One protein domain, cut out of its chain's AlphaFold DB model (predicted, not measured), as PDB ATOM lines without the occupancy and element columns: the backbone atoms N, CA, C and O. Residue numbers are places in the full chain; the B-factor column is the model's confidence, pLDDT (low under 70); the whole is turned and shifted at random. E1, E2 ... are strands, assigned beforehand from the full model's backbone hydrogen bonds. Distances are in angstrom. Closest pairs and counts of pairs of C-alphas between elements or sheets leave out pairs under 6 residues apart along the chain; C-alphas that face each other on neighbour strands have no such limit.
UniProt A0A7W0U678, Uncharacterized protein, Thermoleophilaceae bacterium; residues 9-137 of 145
ATOM      1  N   GLN A   9      46.949   5.006  11.586       54.97
ATOM      2  CA  GLN A   9      46.338   5.127  10.252       54.97
ATOM      3  C   GLN A   9      46.506   3.873   9.401       54.97
ATOM      4  O   GLN A   9      45.749   3.680   8.450       54.97
ATOM      5  N   TRP A  10      47.477   3.021   9.728       55.53
ATOM      6  CA  TRP A  10      47.819   1.895   8.878       55.53
ATOM      7  C   TRP A  10      48.099   0.650   9.693       55.53
ATOM      8  O   TRP A  10      48.700   0.721  10.756       55.53
ATOM      9  N   SER A  11      47.660  -0.500   9.209       66.06
ATOM     10  CA  SER A  11      47.806  -1.757   9.935       66.06
ATOM     11  C   SER A  11      47.768  -2.928   8.977       66.06
ATOM     12  O   SER A  11      47.169  -2.895   7.899       66.06
ATOM     13  N   GLY A  12      48.517  -3.955   9.341       75.62
ATOM     14  CA  GLY A  12      48.614  -5.191   8.597       75.62
ATOM     15  C   GLY A  12      48.656  -6.325   9.591       75.62
ATOM     16  O   GLY A  12      49.347  -6.238  10.607       75.62
ATOM     17  N   TYR A  13      47.911  -7.386   9.312       79.38
ATOM     18  CA  TYR A  13      47.948  -8.554  10.171       79.38
ATOM     19  C   TYR A  13      47.869  -9.844   9.384       79.38
ATOM     20  O   TYR A  13      47.217  -9.956   8.345       79.38
ATOM     21  N   ALA A  14      48.545 -10.842   9.924       82.81
ATOM     22  CA  ALA A  14      48.451 -12.211   9.488       82.81
ATOM     23  C   ALA A  14      47.505 -12.969  10.417       82.81
ATOM     24  O   ALA A  14      47.440 -12.720  11.622       82.81
ATOM     25  N   LYS A  15      46.763 -13.912   9.842       85.69
ATOM     26  CA  LYS A  15      45.931 -14.863  10.572       85.69
ATOM     27  C   LYS A  15      46.282 -16.264  10.109       85.69
ATOM     28  O   LYS A  15      46.194 -16.557   8.921       85.69
ATOM     29  N   ALA A  16      46.611 -17.122  11.059       86.06
ATOM     30  CA  ALA A  16      46.748 -18.556  10.878       86.06
ATOM     31  C   ALA A  16      45.639 -19.238  11.682       86.06
ATOM     32  O   ALA A  16      45.423 -18.885  12.843       86.06
ATOM     33  N   TRP A  17      44.896 -20.173  11.091       86.06
ATOM     34  CA  TRP A  17      43.852 -20.885  11.829       86.06
ATOM     35  C   TRP A  17      43.620 -22.301  11.322       86.06
ATOM     36  O   TRP A  17      43.896 -22.623  10.170       86.06
ATOM     37  N   TYR A  18      43.064 -23.127  12.199       83.94
ATOM     38  CA  TYR A  18      42.598 -24.470  11.910       83.94
ATOM     39  C   TYR A  18      41.089 -24.507  11.925       83.94
ATOM     40  O   TYR A  18      40.451 -24.007  12.853       83.94
ATOM     41  N   PHE A  19      40.538 -25.120  10.891       86.50
ATOM     42  CA  PHE A  19      39.113 -25.330  10.740       86.50
ATOM     43  C   PHE A  19      38.822 -26.828  10.783       86.50
ATOM     44  O   PHE A  19      39.390 -27.580   9.990       86.50
ATOM     45  N   ASP A  20      37.952 -27.250  11.699       86.94
ATOM     46  CA  ASP A  20      37.398 -28.602  11.707       86.94
ATOM     47  C   ASP A  20      36.228 -28.663  10.726       86.94
ATOM     48  O   ASP A  20      35.187 -28.029  10.912       86.94
ATOM     49  N   ARG A  21      36.408 -29.444   9.661       86.00
ATOM     50  CA  ARG A  21      35.440 -29.608   8.575       86.00
ATOM     51  C   ARG A  21      34.164 -30.311   9.026       86.00
ATOM     52  O   ARG A  21      33.132 -30.098   8.401       86.00
ATOM     53  N   ARG A  22      34.212 -31.120  10.091       86.19
ATOM     54  CA  ARG A  22      33.042 -31.863  10.589       86.19
ATOM     55  C   ARG A  22      32.074 -30.946  11.318       86.19
ATOM     56  O   ARG A  22      30.883 -30.949  11.044       86.19
ATOM     57  N   THR A  23      32.610 -30.159  12.246       86.69
ATOM     58  CA  THR A  23      31.825 -29.259  13.103       86.69
ATOM     59  C   THR A  23      31.667 -27.865  12.505       86.69
ATOM     60  O   THR A  23      30.901 -27.056  13.022       86.69
ATOM     61  N   ARG A  24      32.392 -27.572  11.418       90.00
ATOM     62  CA  ARG A  24      32.485 -26.259  10.771       90.00
ATOM     63  C   ARG A  24      32.936 -25.146  11.719       90.00
ATOM     64  O   ARG A  24      32.518 -23.996  11.584       90.00
ATOM     65  N   ARG A  25      33.796 -25.481  12.682       87.69
ATOM     66  CA  ARG A  25      34.292 -24.557  13.708       87.69
ATOM     67  C   ARG A  25      35.790 -24.335  13.584       87.69
ATOM     68  O   ARG A  25      36.548 -25.204  13.160       87.69
ATOM     69  N   VAL A  26      36.219 -23.145  13.989       87.31
ATOM     70  CA  VAL A  26      37.636 -22.846  14.191       87.31
ATOM     71  C   VAL A  26      38.078 -23.520  15.487       87.31
ATOM     72  O   VAL A  26      37.466 -23.281  16.522       87.31
ATOM     73  N   VAL A  27      39.126 -24.345  15.436       84.38
ATOM     74  CA  VAL A  27      39.654 -25.053  16.623       84.38
ATOM     75  C   VAL A  27      40.889 -24.381  17.214       84.38
ATOM     76  O   VAL A  27      41.134 -24.462  18.409       84.38
ATOM     77  N   ASN A  28      41.648 -23.652  16.400       84.69
ATOM     78  CA  ASN A  28      42.667 -22.723  16.874       84.69
ATOM     79  C   ASN A  28      42.806 -21.592  15.851       84.69
ATOM     80  O   ASN A  28      42.784 -21.841  14.648       84.69
ATOM     81  N   SER A  29      42.934 -20.353  16.305       87.56
ATOM     82  CA  SER A  29      43.263 -19.203  15.475       87.56
ATOM     83  C   SER A  29      44.262 -18.325  16.196       87.56
ATOM     84  O   SER A  29      44.063 -17.944  17.340       87.56
ATOM     85  N   VAL A  30      45.274 -17.894  15.462       85.69
ATOM     86  CA  VAL A  30      46.244 -16.907  15.913       85.69
ATOM     87  C   VAL A  30      46.244 -15.778  14.901       85.69
ATOM     88  O   VAL A  30      46.236 -16.009  13.690       85.69
ATOM     89  N   ARG A  31      46.210 -14.552  15.399       87.06
ATOM     90  CA  ARG A  31      46.392 -13.329  14.629       87.06
ATOM     91  C   ARG A  31      47.581 -12.607  15.216       87.06
ATOM     92  O   ARG A  31      47.678 -12.522  16.437       87.06
ATOM     93  N   SER A  32      48.448 -12.075  14.378       82.88
ATOM     94  CA  SER A  32      49.437 -11.109  14.832       82.88
ATOM     95  C   SER A  32      49.670 -10.064  13.767       82.88
ATOM     96  O   SER A  32      49.566 -10.331  12.565       82.88
ATOM     97  N   GLY A  33      49.947  -8.859  14.226       80.19
ATOM     98  CA  GLY A  33      50.007  -7.693  13.378       80.19
ATOM     99  C   GLY A  33      50.822  -6.593  14.015       80.19
ATOM    100  O   GLY A  33      51.345  -6.726  15.124       80.19
ATOM    101  N   ALA A  34      50.936  -5.518  13.256       76.06
ATOM    102  CA  ALA A  34      51.501  -4.275  13.724       76.06
ATOM    103  C   ALA A  34      50.707  -3.116  13.137       76.06
ATOM    104  O   ALA A  34      50.182  -3.217  12.020       76.06
ATOM    105  N   ASP A  35      50.673  -2.028  13.895       74.19
ATOM    106  CA  ASP A  35      50.029  -0.787  13.499       74.19
ATOM    107  C   ASP A  35      51.088   0.324  13.318       74.19
ATOM    108  O   ASP A  35      52.100   0.387  14.026       74.19
ATOM    109  N   TRP A  36      50.856   1.205  12.350       71.19
ATOM    110  CA  TRP A  36      51.676   2.360  11.988       71.19
ATOM    111  C   TRP A  36      50.926   3.650  12.279       71.19
ATOM    112  O   TRP A  36      49.697   3.730  12.142       71.19
ATOM    113  N   ASN A  37      51.695   4.686  12.606       68.00
ATOM    114  CA  ASN A  37      51.149   6.021  12.737       68.00
ATOM    115  C   ASN A  37      50.968   6.739  11.402       68.00
ATOM    116  O   ASN A  37      51.412   6.271  10.354       68.00
ATOM    117  N   SER A  38      50.298   7.891  11.455       65.19
ATOM    118  CA  SER A  38      50.021   8.734  10.286       65.19
ATOM    119  C   SER A  38      51.266   9.226   9.554       65.19
ATOM    120  O   SER A  38      51.186   9.614   8.396       65.19
ATOM    121  N   ASN A  39      52.421   9.185  10.214       64.06
ATOM    122  CA  ASN A  39      53.698   9.623   9.663       64.06
ATOM    123  C   ASN A  39      54.505   8.436   9.104       64.06
ATOM    124  O   ASN A  39      55.683   8.580   8.790       64.06
ATOM    125  N   GLY A  40      53.899   7.245   9.013       58.34
ATOM    126  CA  GLY A  40      54.547   6.037   8.507       58.34
ATOM    127  C   GLY A  40      55.543   5.397   9.479       58.34
ATOM    128  O   GLY A  40      56.187   4.412   9.131       58.34
ATOM    129  N   ALA A  41      55.673   5.889  10.712       60.91
ATOM    130  CA  ALA A  41      56.536   5.266  11.710       60.91
ATOM    131  C   ALA A  41      55.790   4.139  12.451       60.91
ATOM    132  O   ALA A  41      54.644   4.293  12.884       60.91
ATOM    133  N   CYS A  42      56.452   2.993  12.629       60.53
ATOM    134  CA  CYS A  42      56.027   1.983  13.601       60.53
ATOM    135  C   CYS A  42      56.361   2.527  14.991       60.53
ATOM    136  O   CYS A  42      57.531   2.794  15.268       60.53
ATOM    137  N   ILE A  43      55.368   2.694  15.864       54.72
ATOM    138  CA  ILE A  43      55.571   3.200  17.227       54.72
ATOM    139  C   ILE A  43      56.082   2.037  18.100       54.72
ATOM    140  O   ILE A  43      55.343   1.433  18.870       54.72
ATOM    141  N   GLY A  44      57.355   1.672  17.929       55.31
ATOM    142  CA  GLY A  44      58.082   0.745  18.806       55.31
ATOM    143  C   GLY A  44      57.450  -0.642  19.029       55.31
ATOM    144  O   GLY A  44      56.575  -1.098  18.291       55.31
ATOM    145  N   THR A  45      57.912  -1.328  20.081       55.31
ATOM    146  CA  THR A  45      57.372  -2.613  20.579       55.31
ATOM    147  C   THR A  45      55.882  -2.561  20.898       55.31
ATOM    148  O   THR A  45      55.206  -3.584  20.838       55.31
ATOM    149  N   ASN A  46      55.373  -1.376  21.233       58.34
ATOM    150  CA  ASN A  46      54.053  -1.189  21.832       58.34
ATOM    151  C   ASN A  46      52.911  -1.271  20.806       58.34
ATOM    152  O   ASN A  46      51.750  -1.356  21.187       58.34
ATOM    153  N   ASN A  47      53.242  -1.299  19.513       67.06
ATOM    154  CA  ASN A  47      52.288  -1.451  18.414       67.06
ATOM    155  C   ASN A  47      52.160  -2.880  17.889       67.06
ATOM    156  O   ASN A  47      51.346  -3.144  17.002       67.06
ATOM    157  N   ALA A  48      53.008  -3.791  18.365       73.69
ATOM    158  CA  ALA A  48      52.874  -5.194  18.037       73.69
ATOM    159  C   ALA A  48      51.752  -5.784  18.884       73.69
ATOM    160  O   ALA A  48      51.720  -5.625  20.103       73.69
ATOM    161  N   TRP A  49      50.855  -6.518  18.244       77.44
ATOM    162  CA  TRP A  49      49.777  -7.192  18.946       77.44
ATOM    163  C   TRP A  49      49.610  -8.608  18.420       77.44
ATOM    164  O   TRP A  49      49.963  -8.948  17.284       77.44
ATOM    165  N   PHE A  50      49.048  -9.458  19.266       83.69
ATOM    166  CA  PHE A  50      48.560 -10.756  18.847       83.69
ATOM    167  C   PHE A  50      47.260 -11.087  19.566       83.69
ATOM    168  O   PHE A  50      46.975 -10.585  20.650       83.69
ATOM    169  N   ARG A  51      46.455 -11.930  18.931       83.50
ATOM    170  CA  ARG A  51      45.240 -12.499  19.506       83.50
ATOM    171  C   ARG A  51      45.258 -13.988  19.223       83.50
ATOM    172  O   ARG A  51      45.454 -14.379  18.070       83.50
ATOM    173  N   ASN A  52      45.048 -14.810  20.241       86.75
ATOM    174  CA  ASN A  52      44.879 -16.243  20.066       86.75
ATOM    175  C   ASN A  52      43.482 -16.670  20.519       86.75
ATOM    176  O   ASN A  52      42.875 -16.077  21.404       86.75
ATOM    177  N   PHE A  53      42.991 -17.726  19.897       85.31
ATOM    178  CA  PHE A  53      41.800 -18.446  20.294       85.31
ATOM    179  C   PHE A  53      42.115 -19.927  20.151       85.31
ATOM    180  O   PHE A  53      42.546 -20.340  19.078       85.31
ATOM    181  N   ALA A  54      41.879 -20.719  21.189       81.94
ATOM    182  CA  ALA A  54      41.988 -22.169  21.129       81.94
ATOM    183  C   ALA A  54      40.705 -22.789  21.683       81.94
ATOM    184  O   ALA A  54      40.253 -22.460  22.779       81.94
ATOM    185  N   TYR A  55      40.112 -23.685  20.902       72.12
ATOM    186  CA  TYR A  55      39.037 -24.545  21.355       72.12
ATOM    187  C   TYR A  55      39.681 -25.647  22.200       72.12
ATOM    188  O   TYR A  55      40.222 -26.601  21.645       72.12
ATOM    189  N   ARG A  56      39.622 -25.481  23.531       70.06
ATOM    190  CA  ARG A  56      40.319 -26.266  24.580       70.06
ATOM    191  C   ARG A  56      41.776 -25.844  24.823       70.06
ATOM    192  O   ARG A  56      42.356 -25.061  24.078       70.06
ATOM    193  N   SER A  57      42.370 -26.380  25.892       66.50
ATOM    194  CA  SER A  57      43.748 -26.124  26.357       66.50
ATOM    195  C   SER A  57      44.851 -26.729  25.469       66.50
ATOM    196  O   SER A  57      46.023 -26.718  25.829       66.50
ATOM    197  N   THR A  58      44.486 -27.265  24.307       65.31
ATOM    198  CA  THR A  58      45.324 -28.074  23.408       65.31
ATOM    199  C   THR A  58      45.887 -27.285  22.218       65.31
ATOM    200  O   THR A  58      46.774 -27.745  21.496       65.31
ATOM    201  N   GLY A  59      45.396 -26.063  21.994       68.31
ATOM    202  CA  GLY A  59      45.970 -25.138  21.023       68.31
ATOM    203  C   GLY A  59      47.117 -24.344  21.639       68.31
ATOM    204  O   GLY A  59      46.918 -23.624  22.611       68.31
ATOM    205  N   TRP A  60      48.300 -24.411  21.033       72.38
ATOM    206  CA  TRP A  60      49.419 -23.534  21.374       72.38
ATOM    207  C   TRP A  60      49.803 -22.687  20.162       72.38
ATOM    208  O   TRP A  60      49.347 -22.901  19.036       72.38
ATOM    209  N   PHE A  61      50.582 -21.640  20.384       77.31
ATOM    210  CA  PHE A  61      50.924 -20.702  19.328       77.31
ATOM    211  C   PHE A  61      52.321 -20.149  19.525       77.31
ATOM    212  O   PHE A  61      52.854 -20.118  20.632       77.31
ATOM    213  N   LYS A  62      52.904 -19.680  18.425       79.12
ATOM    214  CA  LYS A  62      54.150 -18.923  18.452       79.12
ATOM    215  C   LYS A  62      53.996 -17.694  17.584       79.12
ATOM    216  O   LYS A  62      53.788 -17.802  16.377       79.12
ATOM    217  N   VAL A  63      54.155 -16.531  18.195       80.75
ATOM    218  CA  VAL A  63      54.206 -15.250  17.498       80.75
ATOM    219  C   VAL A  63      55.598 -14.665  17.683       80.75
ATOM    220  O   VAL A  63      56.146 -14.701  18.779       80.75
ATOM    221  N   SER A  64      56.188 -14.144  16.610       79.56
ATOM    222  CA  SER A  64      57.446 -13.396  16.689       79.56
ATOM    223  C   SER A  64      57.371 -12.137  15.841       79.56
ATOM    224  O   SER A  64      56.964 -12.210  14.677       79.56
ATOM    225  N   HIS A  65      57.839 -11.024  16.393       75.94
ATOM    226  CA  HIS A  65      57.938  -9.739  15.713       75.94
ATOM    227  C   HIS A  65      59.408  -9.337  15.559       75.94
ATOM    228  O   HIS A  65      60.214  -9.580  16.453       75.94
ATOM    229  N   ARG A  66      59.766  -8.745  14.417       74.69
ATOM    230  CA  ARG A  66      61.075  -8.121  14.176       74.69
ATOM    231  C   ARG A  66      60.877  -6.848  13.362       74.69
ATOM    232  O   ARG A  66      60.062  -6.845  12.447       74.69
ATOM    233  N   TRP A  67      61.635  -5.802  13.643       76.06
ATOM    234  CA  TRP A  67      61.555  -4.515  12.945       76.06
ATOM    235  C   TRP A  67      62.945  -4.032  12.523       76.06
ATOM    236  O   TRP A  67      63.963  -4.532  13.008       76.06
ATOM    237  N   SER A  68      62.980  -3.078  11.595       72.31
ATOM    238  CA  SER A  68      64.193  -2.388  11.145       72.31
ATOM    239  C   SER A  68      63.959  -0.880  11.180       72.31
ATOM    240  O   SER A  68      62.926  -0.420  10.690       72.31
ATOM    241  N   PHE A  69      64.918  -0.133  11.733       68.44
ATOM    242  CA  PHE A  69      64.888   1.328  11.837       68.44
ATOM    243  C   PHE A  69      65.987   1.971  10.987       68.44
ATOM    244  O   PHE A  69      67.068   1.401  10.840       68.44
ATOM    245  N   VAL A  70      65.702   3.159  10.452       62.50
ATOM    246  CA  VAL A  70      66.665   4.086   9.843       62.50
ATOM    247  C   VAL A  70      66.284   5.486  10.319       62.50
ATOM    248  O   VAL A  70      65.146   5.891  10.099       62.50
ATOM    249  N   ASN A  71      67.201   6.206  10.972       63.97
ATOM    250  CA  ASN A  71      66.955   7.545  11.534       63.97
ATOM    251  C   ASN A  71      65.681   7.603  12.404       63.97
ATOM    252  O   ASN A  71      64.808   8.432  12.170       63.97
ATOM    253  N   ASP A  72      65.522   6.645  13.325       64.00
ATOM    254  CA  ASP A  72      64.353   6.495  14.215       64.00
ATOM    255  C   ASP A  72      62.997   6.249  13.522       64.00
ATOM    256  O   ASP A  72      61.962   6.107  14.176       64.00
ATOM    257  N   VAL A  73      62.994   6.081  12.196       63.56
ATOM    258  CA  VAL A  73      61.816   5.701  11.416       63.56
ATOM    259  C   VAL A  73      61.871   4.213  11.088       63.56
ATOM    260  O   VAL A  73      62.832   3.687  10.524       63.56
ATOM    261  N   CYS A  74      60.805   3.499  11.435       69.06
ATOM    262  CA  CYS A  74      60.662   2.087  11.107       69.06
ATOM    263  C   CYS A  74      60.458   1.886   9.600       69.06
ATOM    264  O   CYS A  74      59.459   2.322   9.031       69.06
ATOM    265  N   LYS A  75      61.379   1.167   8.956       72.06
ATOM    266  CA  LYS A  75      61.335   0.872   7.518       72.06
ATOM    267  C   LYS A  75      60.371  -0.266   7.185       72.06
ATOM    268  O   LYS A  75      59.717  -0.236   6.145       72.06
ATOM    269  N   TYR A  76      60.317  -1.289   8.039       74.12
ATOM    270  CA  TYR A  76      59.383  -2.408   7.913       74.12
ATOM    271  C   TYR A  76      59.206  -3.160   9.237       74.12
ATOM    272  O   TYR A  76      60.102  -3.178  10.087       74.12
ATOM    273  N   VAL A  77      58.080  -3.871   9.358       74.69
ATOM    274  CA  VAL A  77      57.820  -4.847  10.430       74.69
ATOM    275  C   VAL A  77      57.617  -6.220   9.829       74.69
ATOM    276  O   VAL A  77      56.839  -6.393   8.895       74.69
ATOM    277  N   ILE A  78      58.288  -7.207  10.404       76.94
ATOM    278  CA  ILE A  78      58.090  -8.622  10.147       76.94
ATOM    279  C   ILE A  78      57.284  -9.205  11.302       76.94
ATOM    280  O   ILE A  78      57.793  -9.298  12.417       76.94
ATOM    281  N   SER A  79      56.066  -9.666  11.033       76.62
ATOM    282  CA  SER A  79      55.307 -10.496  11.971       76.62
ATOM    283  C   SER A  79      55.263 -11.921  11.438       76.62
ATOM    284  O   SER A  79      54.916 -12.146  10.276       76.62
ATOM    285  N   SER A  80      55.657 -12.888  12.265       79.44
ATOM    286  CA  SER A  80      55.434 -14.311  12.001       79.44
ATOM    287  C   SER A  80      54.379 -14.838  12.962       79.44
ATOM    288  O   SER A  80      54.610 -14.886  14.168       79.44
ATOM    289  N   THR A  81      53.253 -15.269  12.408       81.00
ATOM    290  CA  THR A  81      52.143 -15.902  13.117       81.00
ATOM    291  C   THR A  81      52.213 -17.405  12.904       81.00
ATOM    292  O   THR A  81      52.142 -17.847  11.758       81.00
ATOM    293  N   ASN A  82      52.320 -18.188  13.977       80.69
ATOM    294  CA  ASN A  82      52.205 -19.643  13.924       80.69
ATOM    295  C   ASN A  82      51.069 -20.106  14.832       80.69
ATOM    296  O   ASN A  82      51.129 -19.917  16.050       80.69
ATOM    297  N   ALA A  83      50.057 -20.732  14.240       76.75
ATOM    298  CA  ALA A  83      49.069 -21.501  14.986       76.75
ATOM    299  C   ALA A  83      49.515 -22.962  15.032       76.75
ATOM    300  O   ALA A  83      49.857 -23.507  13.982       76.75
ATOM    301  N   HIS A  84      49.472 -23.577  16.215       77.38
ATOM    302  CA  HIS A  84      49.720 -25.000  16.407       77.38
ATOM    303  C   HIS A  84      48.540 -25.675  17.098       77.38
ATOM    304  O   HIS A  84      47.984 -25.171  18.070       77.38
ATOM    305  N   PHE A  85      48.144 -26.840  16.614       72.62
ATOM    306  CA  PHE A  85      47.073 -27.612  17.230       72.62
ATOM    307  C   PHE A  85      47.626 -28.974  17.636       72.62
ATOM    308  O   PHE A  85      48.262 -29.627  16.807       72.62
ATOM    309  N   ARG A  86      47.437 -29.340  18.911       72.94
ATOM    310  CA  ARG A  86      47.756 -30.664  19.452       72.94
ATOM    311  C   ARG A  86      46.730 -31.073  20.493       72.94
ATOM    312  O   ARG A  86      46.865 -30.740  21.664       72.94
ATOM    313  N   ASP A  87      45.723 -31.816  20.068       71.56
ATOM    314  CA  ASP A  87      44.699 -32.374  20.947       71.56
ATOM    315  C   ASP A  87      44.739 -33.893  20.825       71.56
ATOM    316  O   ASP A  87      44.676 -34.391  19.709       71.56
ATOM    317  N   ARG A  88      44.885 -34.598  21.957       68.25
ATOM    318  CA  ARG A  88      44.884 -36.071  22.046       68.25
ATOM    319  C   ARG A  88      43.483 -36.671  22.102       68.25
ATOM    320  O   ARG A  88      43.354 -37.884  22.125       68.25
ATOM    321  N   ASN A  89      42.454 -35.837  22.185       70.62
ATOM    322  CA  ASN A  89      41.049 -36.225  22.162       70.62
ATOM    323  C   ASN A  89      40.380 -35.809  20.841       70.62
ATOM    324  O   ASN A  89      39.152 -35.879  20.724       70.62
ATOM    325  N   PHE A  90      41.148 -35.342  19.847       75.38
ATOM    326  CA  PHE A  90      40.603 -34.947  18.554       75.38
ATOM    327  C   PHE A  90      40.361 -36.185  17.696       75.38
ATOM    328  O   PHE A  90      41.219 -36.651  16.960       75.38
ATOM    329  N   THR A  91      39.163 -36.743  17.807       72.31
ATOM    330  CA  THR A  91      38.797 -37.987  17.126       72.31
ATOM    331  C   THR A  91      38.575 -37.799  15.624       72.31
ATOM    332  O   THR A  91      38.226 -36.709  15.164       72.31
ATOM    333  N   GLY A  92      38.681 -38.892  14.861       67.19
ATOM    334  CA  GLY A  92      38.295 -38.948  13.446       67.19
ATOM    335  C   GLY A  92      39.436 -38.780  12.440       67.19
ATOM    336  O   GLY A  92      39.148 -38.691  11.241       67.19
ATOM    337  N   CYS A  93      40.680 -38.744  12.917       73.94
ATOM    338  CA  CYS A  93      41.894 -38.917  12.120       73.94
ATOM    339  C   CYS A  93      42.289 -40.400  12.078       73.94
ATOM    340  O   CYS A  93      41.950 -41.140  13.004       73.94
ATOM    341  N   SER A  94      42.935 -40.850  10.998       64.81
ATOM    342  CA  SER A  94      43.204 -42.283  10.766       64.81
ATOM    343  C   SER A  94      44.096 -42.923  11.833       64.81
ATOM    344  O   SER A  94      43.881 -44.081  12.173       64.81
ATOM    345  N   ASP A  95      45.026 -42.159  12.409       60.44
ATOM    346  CA  ASP A  95      46.076 -42.677  13.302       60.44
ATOM    347  C   ASP A  95      45.714 -42.489  14.789       60.44
ATOM    348  O   ASP A  95      46.562 -42.517  15.681       60.44
ATOM    349  N   GLY A  96      44.421 -42.306  15.072       56.09
ATOM    350  CA  GLY A  96      43.897 -42.086  16.412       56.09
ATOM    351  C   GLY A  96      43.713 -40.606  16.751       56.09
ATOM    352  O   GLY A  96      43.767 -39.735  15.881       56.09
ATOM    353  N   PRO A  97      43.407 -40.294  18.020       54.41
ATOM    354  CA  PRO A  97      42.980 -38.962  18.408       54.41
ATOM    355  C   PRO A  97      44.150 -37.997  18.632       54.41
ATOM    356  O   PRO A  97      43.918 -36.896  19.119       54.41
ATOM    357  N   VAL A  98      45.389 -38.411  18.333       51.00
ATOM    358  CA  VAL A  98      46.605 -37.624  18.534       51.00
ATOM    359  C   VAL A  98      46.935 -36.861  17.262       51.00
ATOM    360  O   VAL A  98      47.199 -37.432  16.216       51.00
ATOM    361  N   VAL A  99      46.940 -35.547  17.400       57.81
ATOM    362  CA  VAL A  99      47.357 -34.573  16.397       57.81
ATOM    363  C   VAL A  99      48.706 -34.049  16.886       57.81
ATOM    364  O   VAL A  99      48.731 -33.173  17.745       57.81
ATOM    365  N   ASP A 100      49.838 -34.625  16.473       47.41
ATOM    366  CA  ASP A 100      51.088 -34.429  17.233       47.41
ATOM    367  C   ASP A 100      51.814 -33.125  16.893       47.41
ATOM    368  O   ASP A 100      52.472 -32.536  17.758       47.41
ATOM    369  N   THR A 101      51.666 -32.597  15.672       51.03
ATOM    370  CA  THR A 101      52.028 -31.199  15.375       51.03
ATOM    371  C   THR A 101      51.520 -30.728  14.017       51.03
ATOM    372  O   THR A 101      52.043 -31.080  12.961       51.03
ATOM    373  N   TYR A 102      50.563 -29.805  14.045       59.66
ATOM    374  CA  TYR A 102      50.164 -29.026  12.876       59.66
ATOM    375  C   TYR A 102      50.774 -27.639  13.024       59.66
ATOM    376  O   TYR A 102      50.797 -27.104  14.135       59.66
ATOM    377  N   TYR A 103      51.260 -27.041  11.932       59.66
ATOM    378  CA  TYR A 103      51.561 -25.608  11.940       59.66
ATOM    379  C   TYR A 103      51.035 -24.898  10.689       59.66
ATOM    380  O   TYR A 103      51.135 -25.404   9.570       59.66
ATOM    381  N   SER A 104      50.430 -23.730  10.896       59.25
ATOM    382  CA  SER A 104      50.119 -22.757   9.854       59.25
ATOM    383  C   SER A 104      50.938 -21.525  10.183       59.25
ATOM    384  O   SER A 104      50.719 -20.886  11.215       59.25
ATOM    385  N   ARG A 105      51.934 -21.257   9.342       67.75
ATOM    386  CA  ARG A 105      52.846 -20.130   9.444       67.75
ATOM    387  C   ARG A 105      52.501 -19.108   8.385       67.75
ATOM    388  O   ARG A 105      52.512 -19.392   7.189       67.75
ATOM    389  N   VAL A 106      52.303 -17.881   8.835       69.19
ATOM    390  CA  VAL A 106      52.244 -16.719   7.959       69.19
ATOM    391  C   VAL A 106      53.295 -15.744   8.429       69.19
ATOM    392  O   VAL A 106      53.299 -15.332   9.586       69.19
ATOM    393  N   ARG A 107      54.203 -15.387   7.531       72.44
ATOM    394  CA  ARG A 107      55.134 -14.288   7.738       72.44
ATOM    395  C   ARG A 107      54.707 -13.167   6.820       72.44
ATOM    396  O   ARG A 107      54.686 -13.370   5.612       72.44
ATOM    397  N   PHE A 108      54.414 -11.997   7.364       78.00
ATOM    398  CA  PHE A 108      54.258 -10.800   6.549       78.00
ATOM    399  C   PHE A 108      55.316  -9.764   6.918       78.00
ATOM    400  O   PHE A 108      55.787  -9.711   8.054       78.00
ATOM    401  N   VAL A 109      55.706  -8.984   5.920       73.25
ATOM    402  CA  VAL A 109      56.542  -7.797   5.996       73.25
ATOM    403  C   VAL A 109      55.652  -6.630   5.595       73.25
ATOM    404  O   VAL A 109      55.253  -6.552   4.433       73.25
ATOM    405  N   GLY A 110      55.292  -5.781   6.551       72.12
ATOM    406  CA  GLY A 110      54.535  -4.556   6.300       72.12
ATOM    407  C   GLY A 110      55.460  -3.353   6.173       72.12
ATOM    408  O   GLY A 110      56.479  -3.287   6.867       72.12
ATOM    409  N   TYR A 111      55.100  -2.425   5.290       72.88
ATOM    410  CA  TYR A 111      55.834  -1.191   5.027       72.88
ATOM    411  C   TYR A 111      54.972   0.040   5.362       72.88
ATOM    412  O   TYR A 111      53.750  -0.029   5.223       72.88
ATOM    413  N   PRO A 112      55.593   1.181   5.715       69.50
ATOM    414  CA  PRO A 112      54.906   2.446   5.998       69.50
ATOM    415  C   PRO A 112      53.935   2.926   4.915       69.50
ATOM    416  O   PRO A 112      52.892   3.491   5.214       69.50
ATOM    417  N   ASN A 113      54.269   2.684   3.646       69.38
ATOM    418  CA  ASN A 113      53.474   3.100   2.485       69.38
ATOM    419  C   ASN A 113      52.278   2.183   2.192       69.38
ATOM    420  O   ASN A 113      51.631   2.303   1.155       69.38
ATOM    421  N   GLY A 114      52.034   1.208   3.058       66.81
ATOM    422  CA  GLY A 114      50.945   0.272   2.909       66.81
ATOM    423  C   GLY A 114      51.222  -0.951   2.041       66.81
ATOM    424  O   GLY A 114      50.363  -1.820   1.850       66.81
ATOM    425  N   ASN A 115      52.440  -1.084   1.531       74.12
ATOM    426  CA  ASN A 115      52.820  -2.315   0.866       74.12
ATOM    427  C   ASN A 115      52.971  -3.444   1.886       74.12
ATOM    428  O   ASN A 115      53.317  -3.244   3.053       74.12
ATOM    429  N   GLN A 116      52.730  -4.665   1.418       75.06
ATOM    430  CA  GLN A 116      52.947  -5.872   2.199       75.06
ATOM    431  C   GLN A 116      53.571  -6.944   1.311       75.06
ATOM    432  O   GLN A 116      53.142  -7.152   0.177       75.06
ATOM    433  N   ARG A 117      54.575  -7.643   1.838       79.00
ATOM    434  CA  ARG A 117      55.093  -8.892   1.266       79.00
ATOM    435  C   ARG A 117      54.846 -10.006   2.252       79.00
ATOM    436  O   ARG A 117      54.912  -9.771   3.452       79.00
ATOM    437  N   ALA A 118      54.604 -11.219   1.784       77.12
ATOM    438  CA  ALA A 118      54.393 -12.312   2.710       77.12
ATOM    439  C   ALA A 118      54.748 -13.673   2.146       77.12
ATOM    440  O   ALA A 118      54.709 -13.895   0.939       77.12
ATOM    441  N   SER A 119      55.033 -14.586   3.063       79.88
ATOM    442  CA  SER A 119      55.189 -16.005   2.803       79.88
ATOM    443  C   SER A 119      54.296 -16.812   3.736       79.88
ATOM    444  O   SER A 119      53.912 -16.383   4.830       79.88
ATOM    445  N   ARG A 120      53.901 -17.977   3.240       79.88
ATOM    446  CA  ARG A 120      52.854 -18.820   3.798       79.88
ATOM    447  C   ARG A 120      53.354 -20.254   3.748       79.88
ATOM    448  O   ARG A 120      53.825 -20.699   2.705       79.88
ATOM    449  N   THR A 121      53.266 -20.963   4.861       79.38
ATOM    450  CA  THR A 121      53.617 -22.381   4.922       79.38
ATOM    451  C   THR A 121      52.655 -23.065   5.864       79.38
ATOM    452  O   THR A 121      52.461 -22.617   6.990       79.38
ATOM    453  N   SER A 122      52.051 -24.151   5.414       75.25
ATOM    454  CA  SER A 122      51.154 -24.949   6.234       75.25
ATOM    455  C   SER A 122      51.509 -26.412   6.100       75.25
ATOM    456  O   SER A 122      51.753 -26.887   4.993       75.25
ATOM    457  N   ARG A 123      51.471 -27.129   7.218       73.81
ATOM    458  CA  ARG A 123      51.505 -28.587   7.235       73.81
ATOM    459  C   ARG A 123      50.262 -29.095   7.943       73.81
ATOM    460  O   ARG A 123      49.978 -28.702   9.077       73.81
ATOM    461  N   VAL A 124      49.537 -29.955   7.243       70.12
ATOM    462  CA  VAL A 124      48.451 -30.759   7.795       70.12
ATOM    463  C   VAL A 124      49.015 -32.167   7.920       70.12
ATOM    464  O   VAL A 124      49.507 -32.702   6.929       70.12
ATOM    465  N   GLU A 125      49.044 -32.734   9.126       70.19
ATOM    466  CA  GLU A 125      49.433 -34.135   9.278       70.19
ATOM    467  C   GLU A 125      48.434 -35.019   8.496       70.19
ATOM    468  O   GLU A 125      47.217 -34.780   8.590       70.19
ATOM    469  N   PRO A 126      48.935 -35.972   7.678       75.50
ATOM    470  CA  PRO A 126      48.132 -36.679   6.678       75.50
ATOM    471  C   PRO A 126      46.881 -37.353   7.242       75.50
ATOM    472  O   PRO A 126      45.821 -37.289   6.617       75.50
ATOM    473  N   SER A 127      46.984 -37.903   8.454       74.38
ATOM    474  CA  SER A 127      45.909 -38.613   9.152       74.38
ATOM    475  C   SER A 127      44.648 -37.761   9.364       74.38
ATOM    476  O   SER A 127      43.540 -38.299   9.434       74.38
ATOM    477  N   CYS A 128      44.776 -36.426   9.389       76.00
ATOM    478  CA  CYS A 128      43.650 -35.494   9.509       76.00
ATOM    479  C   CYS A 128      43.379 -34.652   8.250       76.00
ATOM    480  O   CYS A 128      42.583 -33.714   8.334       76.00
ATOM    481  N   ALA A 129      43.970 -34.945   7.085       74.94
ATOM    482  CA  ALA A 129      43.795 -34.133   5.867       74.94
ATOM    483  C   ALA A 129      42.321 -33.987   5.419       74.94
ATOM    484  O   ALA A 129      41.910 -32.954   4.886       74.94
ATOM    485  N   GLY A 130      41.487 -34.992   5.701       77.62
ATOM    486  CA  GLY A 130      40.041 -34.950   5.451       77.62
ATOM    487  C   GLY A 130      39.218 -34.206   6.511       77.62
ATOM    488  O   GLY A 130      38.039 -33.931   6.289       77.62
ATOM    489  N   ARG A 131      39.804 -33.876   7.669       82.12
ATOM    490  CA  ARG A 131      39.085 -33.360   8.850       82.12
ATOM    491  C   ARG A 131      39.503 -31.955   9.243       82.12
ATOM    492  O   ARG A 131      38.642 -31.142   9.561       82.12
ATOM    493  N   LEU A 132      40.797 -31.665   9.203       81.38
ATOM    494  CA  LEU A 132      41.360 -30.376   9.569       81.38
ATOM    495  C   LEU A 132      41.901 -29.672   8.335       81.38
ATOM    496  O   LEU A 132      42.604 -30.254   7.514       81.38
ATOM    497  N   THR A 133      41.620 -28.380   8.245       84.12
ATOM    498  CA  THR A 133      42.215 -27.514   7.230       84.12
ATOM    499  C   THR A 133      43.047 -26.443   7.909       84.12
ATOM    500  O   THR A 133      42.528 -25.643   8.694       84.12
ATOM    501  N   ALA A 134      44.339 -26.422   7.590       82.19
ATOM    502  CA  ALA A 134      45.212 -25.305   7.904       82.19
ATOM    503  C   ALA A 134      44.906 -24.164   6.935       82.19
ATOM    504  O   ALA A 134      45.009 -24.316   5.721       82.19
ATOM    505  N   ASN A 135      44.527 -23.019   7.481       83.94
ATOM    506  CA  ASN A 135      44.199 -21.833   6.719       83.94
ATOM    507  C   ASN A 135      45.115 -20.681   7.111       83.94
ATOM    508  O   ASN A 135      45.676 -20.628   8.216       83.94
ATOM    509  N   LEU A 136      45.238 -19.745   6.179       85.12
ATOM    510  CA  LEU A 136      46.079 -18.580   6.320       85.12
ATOM    511  C   LEU A 136      45.537 -17.402   5.519       85.12
ATOM    512  O   LEU A 136      45.028 -17.553   4.411       85.12
ATOM    513  N   ALA A 137      45.649 -16.212   6.090       83.31
ATOM    514  CA  ALA A 137      45.232 -14.979   5.450       83.31
ATOM    515  C   ALA A 137      46.103 -13.820   5.918       83.31
ATOM    516  O   ALA A 137      46.691 -13.848   7.000       83.31
TER     517      ALA A 137
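Overview. This is residues 9 to 137 of the 145 residues of an uncharacterized protein of Thermoleophilaceae bacterium (UniProt A0A7W0U678). Look first for a long, narrow sandwich: the sheet E3 E2 E1 E8 and the sheet E4 E5 E6 E7 lie face to face, with strands that run nearly along one another and along the rod. The long link 86 to 101 is at one end of the rod, and the turn of the E4 and E5 hairpin, at Asn 71, is at the other. The printed part has 129 residues with no named helix and eight named strands, E1 to E8 in chain order; the class is all strand, and both sheets are antiparallel. The whole is only just compact, close to loose, with a radius of gyration of the C-alphas of 16.7 A and spans of 55 by 23 by 21 A.

Along the chain. Find C-alpha 10 at (47.819, 1.895, 8.878); from there E1 runs through residues 10 to 20, 32.4 A. E2, residues 25 to 36, bends by 68 degrees at residue 28, and E3 holds residues 48 to 54. E4, residues 59 to 70, spans 37.5 A and ends at C-alpha 70 (66.665, 4.086, 9.843). E5, residues 73 to 85, is the longest strand by residues and spans 36.9 A. E6 holds residues 102 to 110, E7 116 to 123, and E8 132 to 137, ending at C-alpha 137 (45.232, -14.979, 5.450).

Arrangement. Begin with E1, an inner strand: it is antiparallel to E2, with N 16 and O 30 2.9 A apart, and to E8, with N 17 and O 135 3.0 A apart. E3 pairs with E2 through N 31 and O 51, 2.8 A. E1, E2 and E3 make a meander, each strand the antiparallel neighbour of the one before; so do E4, E5, E6 and E7. In that second sheet look at N 64 and O 80, 3.0 A, then N 81 and O 106, 2.8 A, then N 107 and O 119, 2.9 A. Between the sheets, the closest C-alphas of E2 and E5 are those of Val 30 and Ala 83, 5.5 A, and those of E6 and E8 are Ser 104 and Ala 134, 5.9 A. E2 and E6 are near each other, while E1 and E4 are apart.

Size, cuts and confidence. The two C-alphas farthest apart are those of Asn 71 and Ser 94, 55.2 A. The printed part has no cut. The links E2 to E3 and E5 to E6 are long, with 11 and 16 residues. The mean pLDDT of the printed part is 73.4, and 41 residues are under 70, among them residues 37 to 47 and 94 to 106.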